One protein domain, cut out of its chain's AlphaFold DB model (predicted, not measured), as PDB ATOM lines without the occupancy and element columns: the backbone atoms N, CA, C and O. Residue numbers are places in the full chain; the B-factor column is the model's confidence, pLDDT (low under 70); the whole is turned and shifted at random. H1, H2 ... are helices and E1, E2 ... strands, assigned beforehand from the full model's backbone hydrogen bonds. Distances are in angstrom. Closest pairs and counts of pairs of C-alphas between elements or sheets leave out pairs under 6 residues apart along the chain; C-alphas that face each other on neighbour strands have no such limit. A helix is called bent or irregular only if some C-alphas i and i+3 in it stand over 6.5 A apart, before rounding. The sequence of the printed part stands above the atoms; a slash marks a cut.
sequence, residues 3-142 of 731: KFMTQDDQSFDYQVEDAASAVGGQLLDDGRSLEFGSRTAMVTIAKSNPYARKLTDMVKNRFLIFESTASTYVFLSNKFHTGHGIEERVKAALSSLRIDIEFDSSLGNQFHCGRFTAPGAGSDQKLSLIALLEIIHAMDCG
ATOM      1  N   LYS A   3      32.433   1.582  17.690       86.94
ATOM      2  CA  LYS A   3      33.180   2.836  17.561       86.94
ATOM      3  C   LYS A   3      34.178   2.757  16.409       86.94
ATOM      4  O   LYS A   3      34.937   1.792  16.290       86.94
ATOM      5  N   PHE A   4      34.187   3.796  15.584       88.25
ATOM      6  CA  PHE A   4      35.043   3.918  14.408       88.25
ATOM      7  C   PHE A   4      35.852   5.207  14.493       88.25
ATOM      8  O   PHE A   4      35.278   6.294  14.506       88.25
ATOM      9  N   MET A   5      37.176   5.080  14.526       88.00
ATOM     10  CA  MET A   5      38.112   6.194  14.663       88.00
ATOM     11  C   MET A   5      38.845   6.457  13.348       88.00
ATOM     12  O   MET A   5      39.346   5.524  12.705       88.00
ATOM     13  N   THR A   6      38.931   7.730  12.958       85.88
ATOM     14  CA  THR A   6      39.715   8.143  11.789       85.88
ATOM     15  C   THR A   6      41.225   8.031  12.046       85.88
ATOM     16  O   THR A   6      41.693   8.250  13.160       85.88
ATOM     17  N   GLN A   7      41.998   7.667  11.019       80.50
ATOM     18  CA  GLN A   7      43.469   7.656  11.049       80.50
ATOM     19  C   GLN A   7      44.083   9.046  10.857       80.50
ATOM     20  O   GLN A   7      45.245   9.248  11.205       80.50
ATOM     21  N   ASP A   8      43.327   9.989  10.295       73.56
ATOM     22  CA  ASP A   8      43.808  11.342  10.034       73.56
ATOM     23  C   ASP A   8      43.790  12.179  11.330       73.56
ATOM     24  O   ASP A   8      42.834  12.141  12.098       73.56
ATOM     25  N   ASP A   9      44.824  12.996  11.566       63.44
ATOM     26  CA  ASP A   9      44.930  13.871  12.753       63.44
ATOM     27  C   ASP A   9      43.967  15.085  12.724       63.44
ATOM     28  O   ASP A   9      44.064  16.002  13.546       63.44
ATOM     29  N   GLN A  10      43.027  15.111  11.780       66.38
ATOM     30  CA  GLN A  10      42.069  16.195  11.565       66.38
ATOM     31  C   GLN A  10      40.664  15.781  12.014       66.38
ATOM     32  O   GLN A  10      40.297  14.609  11.935       66.38
ATOM     33  N   SER A  11      39.881  16.752  12.487       64.31
ATOM     34  CA  SER A  11      38.449  16.571  12.747       64.31
ATOM     35  C   SER A  11      37.712  16.198  11.459       64.31
ATOM     36  O   SER A  11      38.171  16.526  10.361       64.31
ATOM     37  N   PHE A  12      36.565  15.531  11.586       77.19
ATOM     38  CA  PHE A  12      35.745  15.190  10.427       77.19
ATOM     39  C   PHE A  12      35.337  16.432   9.623       77.19
ATOM     40  O   PHE A  12      35.094  17.504  10.172       77.19
ATOM     41  N   ASP A  13      35.267  16.278   8.300       78.12
ATOM     42  CA  ASP A  13      34.601  17.263   7.447       78.12
ATOM     43  C   ASP A  13      33.082  17.180   7.684       78.12
ATOM     44  O   ASP A  13      32.541  16.097   7.931       78.12
ATOM     45  N   TYR A  14      32.389  18.309   7.538       82.31
ATOM     46  CA  TYR A  14      30.938  18.454   7.675       82.31
ATOM     47  C   TYR A  14      30.165  17.388   6.882       82.31
ATOM     48  O   TYR A  14      29.136  16.893   7.332       82.31
ATOM     49  N   GLN A  15      30.684  16.978   5.720       86.19
ATOM     50  CA  GLN A  15      30.073  15.932   4.892       86.19
ATOM     51  C   GLN A  15      30.023  14.564   5.587       86.19
ATOM     52  O   GLN A  15      29.060  13.821   5.410       86.19
ATOM     53  N   VAL A  16      31.050  14.213   6.367       88.81
ATOM     54  CA  VAL A  16      31.100  12.945   7.108       88.81
ATOM     55  C   VAL A  16      30.152  12.988   8.300       88.81
ATOM     56  O   VAL A  16      29.441  12.013   8.532       88.81
ATOM     57  N   GLU A  17      30.095  14.114   9.010       88.19
ATOM     58  CA  GLU A  17      29.181  14.301  10.142       88.19
ATOM     59  C   GLU A  17      27.709  14.263   9.707       88.19
ATOM     60  O   GLU A  17      26.910  13.536  10.300       88.19
ATOM     61  N   ASP A  18      27.357  14.978   8.633       88.62
ATOM     62  CA  ASP A  18      25.999  14.999   8.078       88.62
ATOM     63  C   ASP A  18      25.582  13.603   7.583       88.62
ATOM     64  O   ASP A  18      24.528  13.077   7.957       88.62
ATOM     65  N   ALA A  19      26.471  12.933   6.839       90.06
ATOM     66  CA  ALA A  19      26.221  11.585   6.346       90.06
ATOM     67  C   ALA A  19      26.107  10.546   7.474       90.06
ATOM     68  O   ALA A  19      25.321   9.601   7.343       90.06
ATOM     69  N   ALA A  20      26.861  10.707   8.568       90.75
ATOM     70  CA  ALA A  20      26.769   9.866   9.761       90.75
ATOM     71  C   ALA A  20      25.458  10.094  10.512       90.75
ATOM     72  O   ALA A  20      24.769   9.127  10.842       90.75
ATOM     73  N   SER A  21      25.055  11.349  10.697       89.25
ATOM     74  CA  SER A  21      23.775  11.705  11.315       89.25
ATOM     75  C   SER A  21      22.586  11.109  10.548       89.25
ATOM     76  O   SER A  21      21.678  10.523  11.147       89.25
ATOM     77  N   ALA A  22      22.629  11.133   9.209       88.25
ATOM     78  CA  ALA A  22      21.586  10.568   8.347       88.25
ATOM     79  C   ALA A  22      21.366   9.050   8.537       88.25
ATOM     80  O   ALA A  22      20.250   8.548   8.352       88.25
ATOM     81  N   VAL A  23      22.405   8.313   8.947       88.31
ATOM     82  CA  VAL A  23      22.332   6.875   9.271       88.31
ATOM     83  C   VAL A  23      22.221   6.594  10.772       88.31
ATOM     84  O   VAL A  23      22.198   5.434  11.172       88.31
ATOM     85  N   GLY A  24      22.096   7.631  11.607       87.44
ATOM     86  CA  GLY A  24      21.933   7.511  13.058       87.44
ATOM     87  C   GLY A  24      23.234   7.381  13.853       87.44
ATOM     88  O   GLY A  24      23.178   6.933  14.997       87.44
ATOM     89  N   GLY A  25      24.372   7.746  13.261       88.81
ATOM     90  CA  GLY A  25      25.657   7.854  13.946       88.81
ATOM     91  C   GLY A  25      25.785   9.137  14.765       88.81
ATOM     92  O   GLY A  25      25.147  10.147  14.464       88.81
ATOM     93  N   GLN A  26      26.629   9.090  15.793       89.12
ATOM     94  CA  GLN A  26      26.913  10.204  16.689       89.12
ATOM     95  C   GLN A  26      28.418  10.476  16.751       89.12
ATOM     96  O   GLN A  26      29.215   9.557  16.935       89.12
ATOM     97  N   LEU A  27      28.798  11.749  16.620       89.06
ATOM     98  CA  LEU A  27      30.162  12.215  16.854       89.06
ATOM     99  C   LEU A  27      30.486  12.182  18.349       89.06
ATOM    100  O   LEU A  27      29.692  12.656  19.163       89.06
ATOM    101  N   LEU A  28      31.641  11.618  18.696       87.69
ATOM    102  CA  LEU A  28      32.143  11.590  20.066       87.69
ATOM    103  C   LEU A  28      32.953  12.851  20.397       87.69
ATOM    104  O   LEU A  28      33.468  13.533  19.512       87.69
ATOM    105  N   ASP A  29      33.109  13.122  21.694       83.69
ATOM    106  CA  ASP A  29      33.791  14.317  22.219       83.69
ATOM    107  C   ASP A  29      35.264  14.441  21.785       83.69
ATOM    108  O   ASP A  29      35.845  15.522  21.855       83.69
ATOM    109  N   ASP A  30      35.879  13.348  21.321       82.81
ATOM    110  CA  ASP A  30      37.242  13.344  20.784       82.81
ATOM    111  C   ASP A  30      37.358  13.993  19.390       82.81
ATOM    112  O   ASP A  30      38.470  14.202  18.901       82.81
ATOM    113  N   GLY A  31      36.227  14.300  18.738       81.69
ATOM    114  CA  GLY A  31      36.153  14.918  17.411       81.69
ATOM    115  C   GLY A  31      36.701  14.053  16.270       81.69
ATOM    116  O   GLY A  31      36.856  14.543  15.150       81.69
ATOM    117  N   ARG A  32      37.032  12.786  16.547       85.00
ATOM    118  CA  ARG A  32      37.736  11.864  15.636       85.00
ATOM    119  C   ARG A  32      37.098  10.477  15.573       85.00
ATOM    120  O   ARG A  32      37.507   9.651  14.751       85.00
ATOM    121  N   SER A  33      36.091  10.227  16.401       88.81
ATOM    122  CA  SER A  33      35.371   8.963  16.453       88.81
ATOM    123  C   SER A  33      33.873   9.143  16.224       88.81
ATOM    124  O   SER A  33      33.248  10.063  16.748       88.81
ATOM    125  N   LEU A  34      33.289   8.211  15.473       90.94
ATOM    126  CA  LEU A  34      31.844   8.065  15.314       90.94
ATOM    127  C   LEU A  34      31.368   6.794  16.021       90.94
ATOM    128  O   LEU A  34      31.990   5.732  15.912       90.94
ATOM    129  N   GLU A  35      30.248   6.906  16.726       88.81
ATOM    130  CA  GLU A  35      29.556   5.801  17.380       88.81
ATOM    131  C   GLU A  35      28.231   5.506  16.674       88.81
ATOM    132  O   GLU A  35      27.459   6.414  16.360       88.81
ATOM    133  N   PHE A  36      27.963   4.222  16.436       87.19
ATOM    134  CA  PHE A  36      26.719   3.754  15.826       87.19
ATOM    135  C   PHE A  36      25.989   2.782  16.762       87.19
ATOM    136  O   PHE A  36      26.596   1.910  17.397       87.19
ATOM    137  N   GLY A  37      24.668   2.953  16.839       76.00
ATOM    138  CA  GLY A  37      23.769   2.177  17.692       76.00
ATOM    139  C   GLY A  37      22.625   1.527  16.910       76.00
ATOM    140  O   GLY A  37      22.726   1.293  15.710       76.00
ATOM    141  N   SER A  38      21.496   1.296  17.581       72.50
ATOM    142  CA  SER A  38      20.347   0.530  17.056       72.50
ATOM    143  C   SER A  38      19.655   1.115  15.818       72.50
ATOM    144  O   SER A  38      18.866   0.458  15.135       72.50
ATOM    145  N   ARG A  39      19.945   2.376  15.487       77.31
ATOM    146  CA  ARG A  39      19.397   3.062  14.308       77.31
ATOM    147  C   ARG A  39      20.206   2.823  13.033       77.31
ATOM    148  O   ARG A  39      19.774   3.283  11.976       77.31
ATOM    149  N   THR A  40      21.321   2.100  13.115       85.00
ATOM    150  CA  THR A  40      22.254   1.883  12.007       85.00
ATOM    151  C   THR A  40      22.400   0.392  11.712       85.00
ATOM    152  O   THR A  40      22.616  -0.407  12.618       85.00
ATOM    153  N   ALA A  41      22.313   0.020  10.438       83.69
ATOM    154  CA  ALA A  41      22.703  -1.302   9.954       83.69
ATOM    155  C   ALA A  41      24.069  -1.210   9.264       83.69
ATOM    156  O   ALA A  41      24.369  -0.211   8.602       83.69
ATOM    157  N   MET A  42      24.894  -2.246   9.410       87.62
ATOM    158  CA  MET A  42      26.265  -2.246   8.906       87.62
ATOM    159  C   MET A  42      26.503  -3.427   7.969       87.62
ATOM    160  O   MET A  42      26.210  -4.576   8.296       87.62
ATOM    161  N   VAL A  43      27.060  -3.142   6.792       89.06
ATOM    162  CA  VAL A  43      27.484  -4.167   5.831       89.06
ATOM    163  C   VAL A  43      28.999  -4.172   5.748       89.06
ATOM    164  O   VAL A  43      29.614  -3.152   5.438       89.06
ATOM    165  N   THR A  44      29.591  -5.337   5.983       90.44
ATOM    166  CA  THR A  44      31.034  -5.543   5.963       90.44
ATOM    167  C   THR A  44      31.431  -6.249   4.674       90.44
ATOM    168  O   THR A  44      31.032  -7.377   4.383       90.44
ATOM    169  N   ILE A  45      32.268  -5.578   3.890       90.00
ATOM    170  CA  ILE A  45      32.871  -6.116   2.678       90.00
ATOM    171  C   ILE A  45      34.337  -6.399   2.998       90.00
ATOM    172  O   ILE A  45      35.179  -5.496   2.974       90.00
ATOM    173  N   ALA A  46      34.653  -7.657   3.304       88.44
ATOM    174  CA  ALA A  46      36.033  -8.076   3.528       88.44
ATOM    175  C   ALA A  46      36.880  -7.807   2.274       88.44
ATOM    176  O   ALA A  46      36.455  -8.117   1.159       88.44
ATOM    177  N   LYS A  47      38.103  -7.282   2.422       89.38
ATOM    178  CA  LYS A  47      39.009  -7.041   1.278       89.38
ATOM    179  C   LYS A  47      39.429  -8.347   0.577       89.38
ATOM    180  O   LYS A  47      39.880  -8.302  -0.562       89.38
ATOM    181  N   SER A  48      39.227  -9.504   1.218       86.50
ATOM    182  CA  SER A  48      39.363 -10.845   0.629       86.50
ATOM    183  C   SER A  48      38.209 -11.241  -0.310       86.50
ATOM    184  O   SER A  48      38.312 -12.248  -1.016       86.50
ATOM    185  N   ASN A  49      37.107 -10.482  -0.341       86.44
ATOM    186  CA  ASN A  49      36.004 -10.715  -1.267       86.44
ATOM    187  C   ASN A  49      36.470 -10.449  -2.721       86.44
ATOM    188  O   ASN A  49      37.044  -9.390  -2.985       86.44
ATOM    189  N   PRO A  50      36.186 -11.347  -3.690       85.94
ATOM    190  CA  PRO A  50      36.580 -11.169  -5.097       85.94
ATOM    191  C   PRO A  50      36.106  -9.852  -5.729       85.94
ATOM    192  O   PRO A  50      36.726  -9.324  -6.649       85.94
ATOM    193  N   TYR A  51      35.004  -9.312  -5.219       87.19
ATOM    194  CA  TYR A  51      34.347  -8.098  -5.672       87.19
ATOM    195  C   TYR A  51      34.668  -6.874  -4.805       87.19
ATOM    196  O   TYR A  51      34.190  -5.787  -5.125       87.19
ATOM    197  N   ALA A  52      35.478  -7.005  -3.743       88.12
ATOM    198  CA  ALA A  52      35.667  -5.974  -2.717       88.12
ATOM    199  C   ALA A  52      36.049  -4.605  -3.286       88.12
ATOM    200  O   ALA A  52      35.457  -3.590  -2.919       88.12
ATOM    201  N   ARG A  53      37.025  -4.579  -4.204       90.56
ATOM    202  CA  ARG A  53      37.508  -3.340  -4.828       90.56
ATOM    203  C   ARG A  53      36.399  -2.659  -5.629       90.56
ATOM    204  O   ARG A  53      36.078  -1.508  -5.367       90.56
ATOM    205  N   LYS A  54      35.759  -3.408  -6.531       90.62
ATOM    206  CA  LYS A  54      34.673  -2.905  -7.382       90.62
ATOM    207  C   LYS A  54      33.463  -2.452  -6.556       90.62
ATOM    208  O   LYS A  54      32.915  -1.395  -6.838       90.62
ATOM    209  N   LEU A  55      33.080  -3.205  -5.522       89.06
ATOM    210  CA  LEU A  55      32.012  -2.814  -4.598       89.06
ATOM    211  C   LEU A  55      32.350  -1.511  -3.886       89.06
ATOM    212  O   LEU A  55      31.542  -0.590  -3.927       89.06
ATOM    213  N   THR A  56      33.546  -1.429  -3.294       90.69
ATOM    214  CA  THR A  56      34.027  -0.230  -2.589       90.69
ATOM    215  C   THR A  56      33.945   0.988  -3.504       90.69
ATOM    216  O   THR A  56      33.327   1.979  -3.130       90.69
ATOM    217  N   ASP A  57      34.455   0.889  -4.733       90.44
ATOM    218  CA  ASP A  57      34.422   1.984  -5.710       90.44
ATOM    219  C   ASP A  57      32.983   2.414  -6.064       90.44
ATOM    220  O   ASP A  57      32.702   3.604  -6.213       90.44
ATOM    221  N   MET A  58      32.046   1.464  -6.163       89.81
ATOM    222  CA  MET A  58      30.642   1.753  -6.475       89.81
ATOM    223  C   MET A  58      29.870   2.385  -5.307       89.81
ATOM    224  O   MET A  58      28.944   3.165  -5.553       89.81
ATOM    225  N   VAL A  59      30.221   2.065  -4.054       91.25
ATOM    226  CA  VAL A  59      29.536   2.603  -2.863       91.25
ATOM    227  C   VAL A  59      30.156   3.898  -2.338       91.25
ATOM    228  O   VAL A  59      29.437   4.705  -1.754       91.25
ATOM    229  N   LYS A  60      31.449   4.142  -2.589       88.06
ATOM    230  CA  LYS A  60      32.242   5.241  -2.008       88.06
ATOM    231  C   LYS A  60      31.662   6.644  -2.201       88.06
ATOM    232  O   LYS A  60      31.792   7.475  -1.317       88.06
ATOM    233  N   ASN A  61      30.981   6.888  -3.321       84.62
ATOM    234  CA  ASN A  61      30.367   8.187  -3.634       84.62
ATOM    235  C   ASN A  61      28.849   8.217  -3.396       84.62
ATOM    236  O   ASN A  61      28.171   9.127  -3.865       84.62
ATOM    237  N   ARG A  62      28.293   7.180  -2.767       90.50
ATOM    238  CA  ARG A  62      26.843   6.995  -2.611       90.50
ATOM    239  C   ARG A  62      26.438   6.719  -1.171       90.50
ATOM    240  O   ARG A  62      25.326   7.065  -0.805       90.50
ATOM    241  N   PHE A  63      27.312   6.120  -0.371       93.81
ATOM    242  CA  PHE A  63      27.074   5.807   1.034       93.81
ATOM    243  C   PHE A  63      28.156   6.433   1.899       93.81
ATOM    244  O   PHE A  63      29.261   6.696   1.425       93.81
ATOM    245  N   LEU A  64      27.852   6.588   3.186       94.06
ATOM    246  CA  LEU A  64      28.903   6.702   4.182       94.06
ATOM    247  C   LEU A  64      29.617   5.353   4.275       94.06
ATOM    248  O   LEU A  64      28.983   4.326   4.543       94.06
ATOM    249  N   ILE A  65      30.928   5.364   4.063       94.31
ATOM    250  CA  ILE A  65      31.763   4.180   4.218       94.31
ATOM    251  C   ILE A  65      32.932   4.437   5.155       94.31
ATOM    252  O   ILE A  65      33.417   5.562   5.284       94.31
ATOM    253  N   PHE A  66      33.417   3.363   5.761       92.81
ATOM    254  CA  PHE A  66      34.662   3.343   6.513       92.81
ATOM    255  C   PHE A  66      35.582   2.268   5.950       92.81
ATOM    256  O   PHE A  66      35.206   1.104   5.833       92.81
ATOM    257  N   GLU A  67      36.798   2.648   5.584       93.19
ATOM    258  CA  GLU A  67      37.799   1.736   5.048       93.19
ATOM    259  C   GLU A  67      38.869   1.454   6.103       93.19
ATOM    260  O   GLU A  67      39.584   2.353   6.538       93.19
ATOM    261  N   SER A  68      38.998   0.187   6.486       91.19
ATOM    262  CA  SER A  68      40.108  -0.323   7.295       91.19
ATOM    263  C   SER A  68      41.102  -1.089   6.416       91.19
ATOM    264  O   SER A  68      40.878  -1.295   5.219       91.19
ATOM    265  N   THR A  69      42.186  -1.581   7.016       88.38
ATOM    266  CA  THR A  69      43.143  -2.466   6.332       88.38
ATOM    267  C   THR A  69      42.516  -3.793   5.888       88.38
ATOM    268  O   THR A  69      42.930  -4.347   4.872       88.38
ATOM    269  N   ALA A  70      41.510  -4.292   6.614       88.31
ATOM    270  CA  ALA A  70      40.920  -5.613   6.392       88.31
ATOM    271  C   ALA A  70      39.575  -5.586   5.647       88.31
ATOM    272  O   ALA A  70      39.272  -6.521   4.904       88.31
ATOM    273  N   SER A  71      38.784  -4.522   5.813       91.25
ATOM    274  CA  SER A  71      37.390  -4.461   5.350       91.25
ATOM    275  C   SER A  71      36.945  -3.045   4.981       91.25
ATOM    276  O   SER A  71      37.439  -2.062   5.540       91.25
ATOM    277  N   THR A  72      35.972  -2.957   4.075       92.94
ATOM    278  CA  THR A  72      35.143  -1.763   3.854       92.94
ATOM    279  C   THR A  72      33.812  -1.953   4.579       92.94
ATOM    280  O   THR A  72      33.138  -2.957   4.359       92.94
ATOM    281  N   TYR A  73      33.415  -0.986   5.395       92.62
ATOM    282  CA  TYR A  73      32.138  -0.959   6.099       92.62
ATOM    283  C   TYR A  73      31.217   0.050   5.422       92.62
ATOM    284  O   TYR A  73      31.639   1.171   5.141       92.62
ATOM    285  N   VAL A  74      29.977  -0.345   5.144       93.50
ATOM    286  CA  VAL A  74      28.936   0.509   4.560       93.50
ATOM    287  C   VAL A  74      27.839   0.707   5.597       93.50
ATOM    288  O   VAL A  74      27.286  -0.275   6.095       93.50
ATOM    289  N   PHE A  75      27.522   1.963   5.907       91.69
ATOM    290  CA  PHE A  75      26.517   2.306   6.913       91.69
ATOM    291  C   PHE A  75      25.170   2.618   6.263       91.69
ATOM    292  O   PHE A  75      25.087   3.379   5.295       91.69
ATOM    293  N   LEU A  76      24.110   2.028   6.812       89.44
ATOM    294  CA  LEU A  76      22.731   2.142   6.345       89.44
ATOM    295  C   LEU A  76      21.827   2.586   7.499       89.44
ATOM    296  O   LEU A  76      22.088   2.282   8.662       89.44
ATOM    297  N   SER A  77      20.730   3.268   7.186       85.88
ATOM    298  CA  SER A  77      19.731   3.646   8.184       85.88
ATOM    299  C   SER A  77      18.740   2.504   8.402       85.88
ATOM    300  O   SER A  77      18.025   2.104   7.479       85.88
ATOM    301  N   ASN A  78      18.639   2.028   9.648       74.44
ATOM    302  CA  ASN A  78      17.786   0.895  10.023       74.44
ATOM    303  C   ASN A  78      16.278   1.195   9.820       74.44
ATOM    304  O   ASN A  78      15.453   0.298   9.683       74.44
ATOM    305  N   LYS A  79      15.901   2.477   9.694       67.44
ATOM    306  CA  LYS A  79      14.518   2.918   9.415       67.44
ATOM    307  C   LYS A  79      13.972   2.470   8.055       67.44
ATOM    308  O   LYS A  79      12.763   2.517   7.850       67.44
ATOM    309  N   PHE A  80      14.840   2.086   7.118       59.66
ATOM    310  CA  PHE A  80      14.445   1.652   5.773       59.66
ATOM    311  C   PHE A  80      14.424   0.120   5.621       59.66
ATOM    312  O   PHE A  80      14.355  -0.386   4.502       59.66
ATOM    313  N   HIS A  81      14.471  -0.615   6.733       60.62
ATOM    314  CA  HIS A  81      14.347  -2.069   6.795       60.62
ATOM    315  C   HIS A  81      12.959  -2.411   7.346       60.62
ATOM    316  O   HIS A  81      12.552  -1.868   8.369       60.62
ATOM    317  N   THR A  82      12.194  -3.263   6.664       52.41
ATOM    318  CA  THR A  82      10.790  -3.506   7.037       52.41
ATOM    319  C   THR A  82      10.435  -4.990   7.032       52.41
ATOM    320  O   THR A  82       9.731  -5.473   6.157       52.41
ATOM    321  N   GLY A  83      10.874  -5.726   8.057       54.44
ATOM    322  CA  GLY A  83      10.189  -6.961   8.458       54.44
ATOM    323  C   GLY A  83      11.084  -8.125   8.882       54.44
ATOM    324  O   GLY A  83      12.182  -8.324   8.362       54.44
ATOM    325  N   HIS A  84      10.559  -8.938   9.805       54.34
ATOM    326  CA  HIS A  84      11.139 -10.223  10.201       54.34
ATOM    327  C   HIS A  84      11.323 -11.145   8.980       54.34
ATOM    328  O   HIS A  84      10.437 -11.268   8.135       54.34
ATOM    329  N   GLY A  85      12.488 -11.794   8.882       67.88
ATOM    330  CA  GLY A  85      12.836 -12.739   7.812       67.88
ATOM    331  C   GLY A  85      13.542 -12.134   6.588       67.88
ATOM    332  O   GLY A  85      14.194 -12.871   5.848       67.88
ATOM    333  N   ILE A  86      13.493 -10.809   6.380       77.44
ATOM    334  CA  ILE A  86      14.269 -10.146   5.309       77.44
ATOM    335  C   ILE A  86      15.750 -10.190   5.632       77.44
ATOM    336  O   ILE A  86      16.554 -10.553   4.777       77.44
ATOM    337  N   GLU A  87      16.103  -9.839   6.863       76.62
ATOM    338  CA  GLU A  87      17.488  -9.805   7.320       76.62
ATOM    339  C   GLU A  87      18.156 -11.167   7.163       76.62
ATOM    340  O   GLU A  87      19.211 -11.250   6.546       76.62
ATOM    341  N   GLU A  88      17.511 -12.240   7.628       78.44
ATOM    342  CA  GLU A  88      18.022 -13.608   7.494       78.44
ATOM    343  C   GLU A  88      18.238 -13.990   6.032       78.44
ATOM    344  O   GLU A  88      19.282 -14.535   5.672       78.44
ATOM    345  N   ARG A  89      17.272 -13.667   5.167       85.38
ATOM    346  CA  ARG A  89      17.341 -14.011   3.748       85.38
ATOM    347  C   ARG A  89      18.419 -13.220   3.016       85.38
ATOM    348  O   ARG A  89      19.177 -13.800   2.239       85.38
ATOM    349  N   VAL A  90      18.508 -11.914   3.260       87.50
ATOM    350  CA  VAL A  90      19.535 -11.060   2.654       87.50
ATOM    351  C   VAL A  90      20.911 -11.429   3.193       87.50
ATOM    352  O   VAL A  90      21.842 -11.543   2.403       87.50
ATOM    353  N   LYS A  91      21.038 -11.698   4.495       86.06
ATOM    354  CA  LYS A  91      22.279 -12.176   5.109       86.06
ATOM    355  C   LYS A  91      22.714 -13.502   4.495       86.06
ATOM    356  O   LYS A  91      23.842 -13.598   4.037       86.06
ATOM    357  N   ALA A  92      21.821 -14.485   4.372       87.06
ATOM    358  CA  ALA A  92      22.135 -15.756   3.720       87.06
ATOM    359  C   ALA A  92      22.572 -15.568   2.253       87.06
ATOM    360  O   ALA A  92      23.574 -16.143   1.821       87.06
ATOM    361  N   ALA A  93      21.858 -14.727   1.497       90.94
ATOM    362  CA  ALA A  93      22.187 -14.443   0.103       90.94
ATOM    363  C   ALA A  93      23.547 -13.741  -0.038       90.94
ATOM    364  O   ALA A  93      24.384 -14.191  -0.821       90.94
ATOM    365  N   LEU A  94      23.800 -12.681   0.733       89.88
ATOM    366  CA  LEU A  94      25.048 -11.920   0.687       89.88
ATOM    367  C   LEU A  94      26.236 -12.711   1.247       89.88
ATOM    368  O   LEU A  94      27.296 -12.708   0.619       89.88
ATOM    369  N   SER A  95      26.070 -13.475   2.330       88.62
ATOM    370  CA  SER A  95      27.141 -14.328   2.863       88.62
ATOM    371  C   SER A  95      27.537 -15.418   1.861       88.62
ATOM    372  O   SER A  95      28.722 -15.724   1.727       88.62
ATOM    373  N   SER A  96      26.597 -15.935   1.055       87.81
ATOM    374  CA  SER A  96      26.933 -16.842  -0.059       87.81
ATOM    375  C   SER A  96      27.805 -16.183  -1.143       87.81
ATOM    376  O   SER A  96      28.515 -16.869  -1.878       87.81
ATOM    377  N   LEU A  97      27.794 -14.848  -1.203       87.44
ATOM    378  CA  LEU A  97      28.640 -13.999  -2.047       87.44
ATOM    379  C   LEU A  97      29.853 -13.426  -1.283       87.44
ATOM    380  O   LEU A  97      30.562 -12.573  -1.821       87.44
ATOM    381  N   ARG A  98      30.115 -13.901  -0.052       85.12
ATOM    382  CA  ARG A  98      31.170 -13.437   0.875       85.12
ATOM    383  C   ARG A  98      31.036 -11.966   1.299       85.12
ATOM    384  O   ARG A  98      32.045 -11.279   1.469       85.12
ATOM    385  N   ILE A  99      29.810 -11.454   1.376       87.38
ATOM    386  CA  ILE A  99      29.482 -10.112   1.871       87.38
ATOM    387  C   ILE A  99      28.696 -10.297   3.169       87.38
ATOM    388  O   ILE A  99      27.632 -10.911   3.152       87.38
ATOM    389  N   ASP A 100      29.197  -9.771   4.280       82.31
ATOM    390  CA  ASP A 100      28.590  -9.990   5.592       82.31
ATOM    391  C   ASP A 100      27.743  -8.791   6.025       82.31
ATOM    392  O   ASP A 100      28.021  -7.644   5.668       82.31
ATOM    393  N   ILE A 101      26.683  -9.057   6.788       76.50
ATOM    394  CA  ILE A 101      25.765  -8.035   7.302       76.50
ATOM    395  C   ILE A 101      25.554  -8.244   8.796       76.50
ATOM    396  O   ILE A 101      25.280  -9.364   9.249       76.50
ATOM    397  N   GLU A 102      25.614  -7.143   9.537       73.56
ATOM    398  CA  GLU A 102      25.361  -7.071  10.970       73.56
ATOM    399  C   GLU A 102      24.229  -6.074  11.254       73.56
ATOM    400  O   GLU A 102      24.241  -4.927  10.793       73.56
ATOM    401  N   PHE A 103      23.237  -6.537  12.019       65.69
ATOM    402  CA  PHE A 103      22.083  -5.762  12.473       65.69
ATOM    403  C   PHE A 103      22.104  -5.647  14.009       65.69
ATOM    404  O   PHE A 103      22.493  -6.607  14.682       65.69
ATOM    405  N   ASP A 104      21.699  -4.470  14.511       58.44
ATOM    406  CA  ASP A 104      21.211  -4.050  15.849       58.44
ATOM    407  C   ASP A 104      21.844  -4.663  17.130       58.44
ATOM    408  O   ASP A 104      22.284  -3.936  18.018       58.44
ATOM    409  N   SER A 105      21.953  -5.989  17.251       43.69
ATOM    410  CA  SER A 105      22.324  -6.707  18.485       43.69
ATOM    411  C   SER A 105      23.692  -7.406  18.463       43.69
ATOM    412  O   SER A 105      24.128  -7.933  19.484       43.69
ATOM    413  N   SER A 106      24.384  -7.412  17.320       46.03
ATOM    414  CA  SER A 106      25.675  -8.113  17.125       46.03
ATOM    415  C   SER A 106      26.905  -7.196  17.136       46.03
ATOM    416  O   SER A 106      28.040  -7.665  17.210       46.03
ATOM    417  N   LEU A 107      26.675  -5.883  17.132       52.62
ATOM    418  CA  LEU A 107      27.684  -4.830  17.181       52.62
ATOM    419  C   LEU A 107      28.220  -4.690  18.621       52.62
ATOM    420  O   LEU A 107      27.812  -3.813  19.393       52.62
ATOM    421  N   GLY A 108      29.087  -5.628  19.018       52.22
ATOM    422  CA  GLY A 108      29.789  -5.607  20.304       52.22
ATOM    423  C   GLY A 108      30.646  -4.346  20.496       52.22
ATOM    424  O   GLY A 108      30.711  -3.478  19.630       52.22
ATOM    425  N   ASN A 109      31.349  -4.233  21.627       57.03
ATOM    426  CA  ASN A 109      32.319  -3.148  21.842       57.03
ATOM    427  C   ASN A 109      33.593  -3.405  21.021       57.03
ATOM    428  O   ASN A 109      34.633  -3.776  21.563       57.03
ATOM    429  N   GLN A 110      33.502  -3.260  19.700       65.44
ATOM    430  CA  GLN A 110      34.644  -3.315  18.796       65.44
ATOM    431  C   GLN A 110      35.085  -1.904  18.412       65.44
ATOM    432  O   GLN A 110      34.269  -0.991  18.250       65.44
ATOM    433  N   PHE A 111      36.401  -1.742  18.301       76.44
ATOM    434  CA  PHE A 111      37.046  -0.491  17.937       76.44
ATOM    435  C   PHE A 111      37.774  -0.679  16.610       76.44
ATOM    436  O   PHE A 111      38.654  -1.534  16.498       76.44
ATOM    437  N   HIS A 112      37.411   0.115  15.606       83.31
ATOM    438  CA  HIS A 112      38.023   0.054  14.282       83.31
ATOM    439  C   HIS A 112      38.757   1.357  13.971       83.31
ATOM    440  O   HIS A 112      38.246   2.444  14.226       83.31
ATOM    441  N   CYS A 113      39.943   1.243  13.375       88.06
ATOM    442  CA  CYS A 113      40.751   2.377  12.935       88.06
ATOM    443  C   CYS A 113      40.915   2.340  11.409       88.06
ATOM    444  O   CYS A 113      41.182   1.278  10.835       88.06
ATOM    445  N   GLY A 114      40.713   3.478  10.748       91.25
ATOM    446  CA  GLY A 114      40.606   3.539   9.293       91.25
ATOM    447  C   GLY A 114      40.210   4.922   8.795       91.25
ATOM    448  O   GLY A 114      40.424   5.916   9.480       91.25
ATOM    449  N   ARG A 115      39.648   5.001   7.589       91.44
ATOM    450  CA  ARG A 115      39.301   6.270   6.943       91.44
ATOM    451  C   ARG A 115      37.833   6.313   6.555       91.44
ATOM    452  O   ARG A 115      37.348   5.418   5.864       91.44
ATOM    453  N   PHE A 116      37.150   7.384   6.942       91.75
ATOM    454  CA  PHE A 116      35.794   7.653   6.478       91.75
ATOM    455  C   PHE A 116      35.791   8.252   5.074       91.75
ATOM    456  O   PHE A 116      36.671   9.022   4.690       91.75
ATOM    457  N   THR A 117      34.783   7.899   4.287       91.06
ATOM    458  CA  THR A 117      34.440   8.608   3.054       91.06
ATOM    459  C   THR A 117      32.935   8.804   3.016       91.06
ATOM    460  O   THR A 117      32.178   7.854   3.214       91.06
ATOM    461  N   ALA A 118      32.519  10.044   2.777       89.56
ATOM    462  CA  ALA A 118      31.125  10.414   2.604       89.56
ATOM    463  C   ALA A 118      30.842  10.783   1.139       89.56
ATOM    464  O   ALA A 118      31.768  11.147   0.404       89.56
ATOM    465  N   PRO A 119      29.577  10.700   0.700       86.25
ATOM    466  CA  PRO A 119      29.161  11.224  -0.595       86.25
ATOM    467  C   PRO A 119      29.444  12.730  -0.687       86.25
ATOM    468  O   PRO A 119      29.298  13.456   0.292       86.25
ATOM    469  N   GLY A 120      29.834  13.214  -1.870       79.38
ATOM    470  CA  GLY A 120      30.136  14.635  -2.065       79.38
ATOM    471  C   GLY A 120      28.909  15.538  -1.878       79.38
ATOM    472  O   GLY A 120      27.772  15.111  -2.102       79.38
ATOM    473  N   ALA A 121      29.136  16.803  -1.515       69.94
ATOM    474  CA  ALA A 121      28.071  17.790  -1.328       69.94
ATOM    475  C   ALA A 121      27.108  17.862  -2.534       69.94
ATOM    476  O   ALA A 121      27.534  18.022  -3.678       69.94
ATOM    477  N   GLY A 122      25.801  17.743  -2.270       65.94
ATOM    478  CA  GLY A 122      24.742  17.765  -3.290       65.94
ATOM    479  C   GLY A 122      24.485  16.431  -4.005       65.94
ATOM    480  O   GLY A 122      23.608  16.370  -4.867       65.94
ATOM    481  N   SER A 123      25.216  15.362  -3.667       71.81
ATOM    482  CA  SER A 123      24.907  14.009  -4.140       71.81
ATOM    483  C   SER A 123      23.770  13.369  -3.332       71.81
ATOM    484  O   SER A 123      23.595  13.643  -2.147       71.81
ATOM    485  N   ASP A 124      22.975  12.514  -3.981       79.19
ATOM    486  CA  ASP A 124      21.884  11.776  -3.337       79.19
ATOM    487  C   ASP A 124      22.458  10.607  -2.516       79.19
ATOM    488  O   ASP A 124      22.683   9.511  -3.051       79.19
ATOM    489  N   GLN A 125      22.747  10.855  -1.232       86.19
ATOM    490  CA  GLN A 125      23.204   9.821  -0.304       86.19
ATOM    491  C   GLN A 125      22.166   8.701  -0.224       86.19
ATOM    492  O   GLN A 125      20.998   8.891   0.118       86.19
ATOM    493  N   LYS A 126      22.615   7.482  -0.493       88.31
ATOM    494  CA  LYS A 126      21.828   6.273  -0.318       88.31
ATOM    495  C   LYS A 126      21.909   5.824   1.136       88.31
ATOM    496  O   LYS A 126      22.982   5.745   1.725       88.31
ATOM    497  N   LEU A 127      20.740   5.525   1.698       87.12
ATOM    498  CA  LEU A 127      20.574   5.174   3.111       87.12
ATOM    499  C   LEU A 127      19.963   3.783   3.313       87.12
ATOM    500  O   LEU A 127      19.910   3.306   4.441       87.12
ATOM    501  N   SER A 128      19.467   3.144   2.248       87.50
ATOM    502  CA  SER A 128      18.673   1.918   2.338       87.50
ATOM    503  C   SER A 128      19.420   0.683   1.847       87.50
ATOM    504  O   SER A 128      20.217   0.735   0.904       87.50
ATOM    505  N   LEU A 129      19.078  -0.464   2.434       85.81
ATOM    506  CA  LEU A 129      19.549  -1.775   1.986       85.81
ATOM    507  C   LEU A 129      19.187  -2.054   0.525       85.81
ATOM    508  O   LEU A 129      19.988  -2.631  -0.203       85.81
ATOM    509  N   ILE A 130      18.019  -1.600   0.063       87.25
ATOM    510  CA  ILE A 130      17.599  -1.771  -1.334       87.25
ATOM    511  C   ILE A 130      18.591  -1.125  -2.296       87.25
ATOM    512  O   ILE A 130      18.989  -1.757  -3.272       87.25
ATOM    513  N   ALA A 131      19.000   0.118  -2.025       89.56
ATOM    514  CA  ALA A 131      19.928   0.834  -2.892       89.56
ATOM    515  C   ALA A 131      21.282   0.113  -2.981       89.56
ATOM    516  O   ALA A 131      21.904   0.074  -4.043       89.56
ATOM    517  N   LEU A 132      21.718  -0.502  -1.878       90.69
ATOM    518  CA  LEU A 132      22.923  -1.321  -1.858       90.69
ATOM    519  C   LEU A 132      22.746  -2.616  -2.665       90.69
ATOM    520  O   LEU A 132      23.607  -2.948  -3.479       90.69
ATOM    521  N   LEU A 133      21.623  -3.324  -2.503       91.00
ATOM    522  CA  LEU A 133      21.324  -4.532  -3.282       91.00
ATOM    523  C   LEU A 133      21.268  -4.240  -4.787       91.00
ATOM    524  O   LEU A 133      21.740  -5.049  -5.578       91.00
ATOM    525  N   GLU A 134      20.755  -3.079  -5.200       91.00
ATOM    526  CA  GLU A 134      20.758  -2.651  -6.606       91.00
ATOM    527  C   GLU A 134      22.176  -2.463  -7.162       91.00
ATOM    528  O   GLU A 134      22.453  -2.858  -8.295       91.00
ATOM    529  N   ILE A 135      23.092  -1.920  -6.357       91.25
ATOM    530  CA  ILE A 135      24.509  -1.791  -6.724       91.25
ATOM    531  C   ILE A 135      25.168  -3.162  -6.853       91.25
ATOM    532  O   ILE A 135      25.854  -3.412  -7.842       91.25
ATOM    533  N   ILE A 136      24.928  -4.056  -5.891       91.50
ATOM    534  CA  ILE A 136      25.464  -5.422  -5.911       91.50
ATOM    535  C   ILE A 136      24.906  -6.192  -7.120       91.50
ATOM    536  O   ILE A 136      25.650  -6.879  -7.820       91.50
ATOM    537  N   HIS A 137      23.615  -6.044  -7.423       92.06
ATOM    538  CA  HIS A 137      22.984  -6.679  -8.577       92.06
ATOM    539  C   HIS A 137      23.574  -6.209  -9.908       92.06
ATOM    540  O   HIS A 137      23.825  -7.044 -10.773       92.06
ATOM    541  N   ALA A 138      23.875  -4.914 -10.050       90.94
ATOM    542  CA  ALA A 138      24.497  -4.354 -11.253       90.94
ATOM    543  C   ALA A 138      25.900  -4.922 -11.548       90.94
ATOM    544  O   ALA A 138      26.460  -4.689 -12.619       90.94
ATOM    545  N   MET A 139      26.487  -5.668 -10.609       88.38
ATOM    546  CA  MET A 139      27.747  -6.378 -10.816       88.38
ATOM    547  C   MET A 139      27.589  -7.743 -11.484       88.38
ATOM    548  O   MET A 139      28.613  -8.358 -11.772       88.38
ATOM    549  N   ASP A 140      26.352  -8.197 -11.695       86.56
ATOM    550  CA  ASP A 140      26.019  -9.507 -12.256       86.56
ATOM    551  C   ASP A 140      26.647 -10.676 -11.473       86.56
ATOM    552  O   ASP A 140      27.175 -11.644 -12.008       86.56
ATOM    553  N   CYS A 141      26.623 -10.566 -10.141       87.19
ATOM    554  CA  CYS A 141      27.180 -11.564  -9.223       87.19
ATOM    555  C   CYS A 141      26.189 -12.690  -8.860       87.19
ATOM    556  O   CYS A 141      26.421 -13.437  -7.912       87.19
ATOM    557  N   GLY A 142      25.055 -12.790  -9.563       90.94
ATOM    558  CA  GLY A 142      24.011 -13.778  -9.266       90.94
ATOM    559  C   GLY A 142      23.138 -13.454  -8.045       90.94
ATOM    560  O   GLY A 142      22.465 -14.344  -7.528       90.94
TER     561      GLY A 142
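This is residues 3 to 142 of the 731 residues of the protein "DUF927 domain-containing protein" of Pseudomonas putida (UniProt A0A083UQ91). A single eight-stranded sheet folds back on itself, with E2, E3 and E1 as a small leaf facing the larger leaf of E5, E6, E4 and E7 across the hinge strand E8. H1 sits by strands of both leaves, H2 covers E6 on the same face, H3 lies along the edge strand E7, and H4 packs on H2 near one end of E6. The printed part has 140 residues, with eight named strands and four named helices in the order E1 H1 E2 E3 E4 H2 E5 E6 H3 E7 E8 H4; the class is mixed, helices and strands. The mixed sheet runs E2 E3 E1 E8 E5 E6 E4 E7. The whole is compact and rounded, with a radius of gyration of the C-alphas of 14.2 A and spans of 41 by 29 by 29 A.

E8, residues 111 to 117, is the hinge of the folded sheet, one sheet bent back on itself. It is parallel to E1, residues 3 to 6, with N 5 and O 112 at 2.9 A, and antiparallel to E5, residues 65 to 67, with N 67 and O 115 at 2.8 A. E5 forms a hairpin with E6, residues 71 to 77, with N 73 and O 66 at 2.8 A. E6 is antiparallel to E4, residues 40 to 46, with N 74 and O 43 at 2.8 A. E4 is antiparallel to the edge strand E7, residues 100 to 102, with N 44 and O 100 at 2.8 A. On the other side of E1 comes E3, residues 33 to 36, antiparallel to it, with N 4 and O 34 at 2.9 A; E3 forms a hairpin with the edge strand E2, residues 25 to 27, with N 26 and O 35 at 2.9 A. H1, residues 14 to 22, is on the sheet at a height of 7.4 A, over none of the strands, but only just: 2 of its C-alphas fall on E8. H2, residues 52 to 59, is on the same face, over E6 at a height of 9.3 A; the C-alphas of Thr 56 and Thr 72, their closest, are 6.7 A apart. H3, residues 86 to 96, only grazes the sheet, its closest C-alphas to E7 being those of Lys 91 and Ile 101, 5.8 A. H4, residues 129 to 137, touches H2 at a steep tilt of 52 degrees, opposite ways, closest at the C-alphas of Met 58 and Ile 135, 7.1 A. In H1, H2, H3 and H4 every O i to N i+4 pair is within hydrogen-bond range. E1, H1, E2; E4, H2, E5; and E6, H3, E7 are split strand-helix-strand units, two strands running the same way with another between them, each with a right-handed crossover.

E1 begins at C-alpha 3 (33.180, 2.836, 17.561), and H4 ends at C-alpha 137 (22.984, -6.679, -8.577). From first to last C-alpha E6 is 19.6 A long, E4 19.0 A, E8 17.6 A and H3 15.3 A.

The two C-alphas farthest apart are those of Asp 29 and Gly 142, 43.3 A. The printed part has no cut, and the link from E8 to H4, 11 residues, is long. The mean pLDDT of the printed part is 83.0; residues 9 to 11, 79 to 85, 103 to 110 and 121 to 122 are under 70.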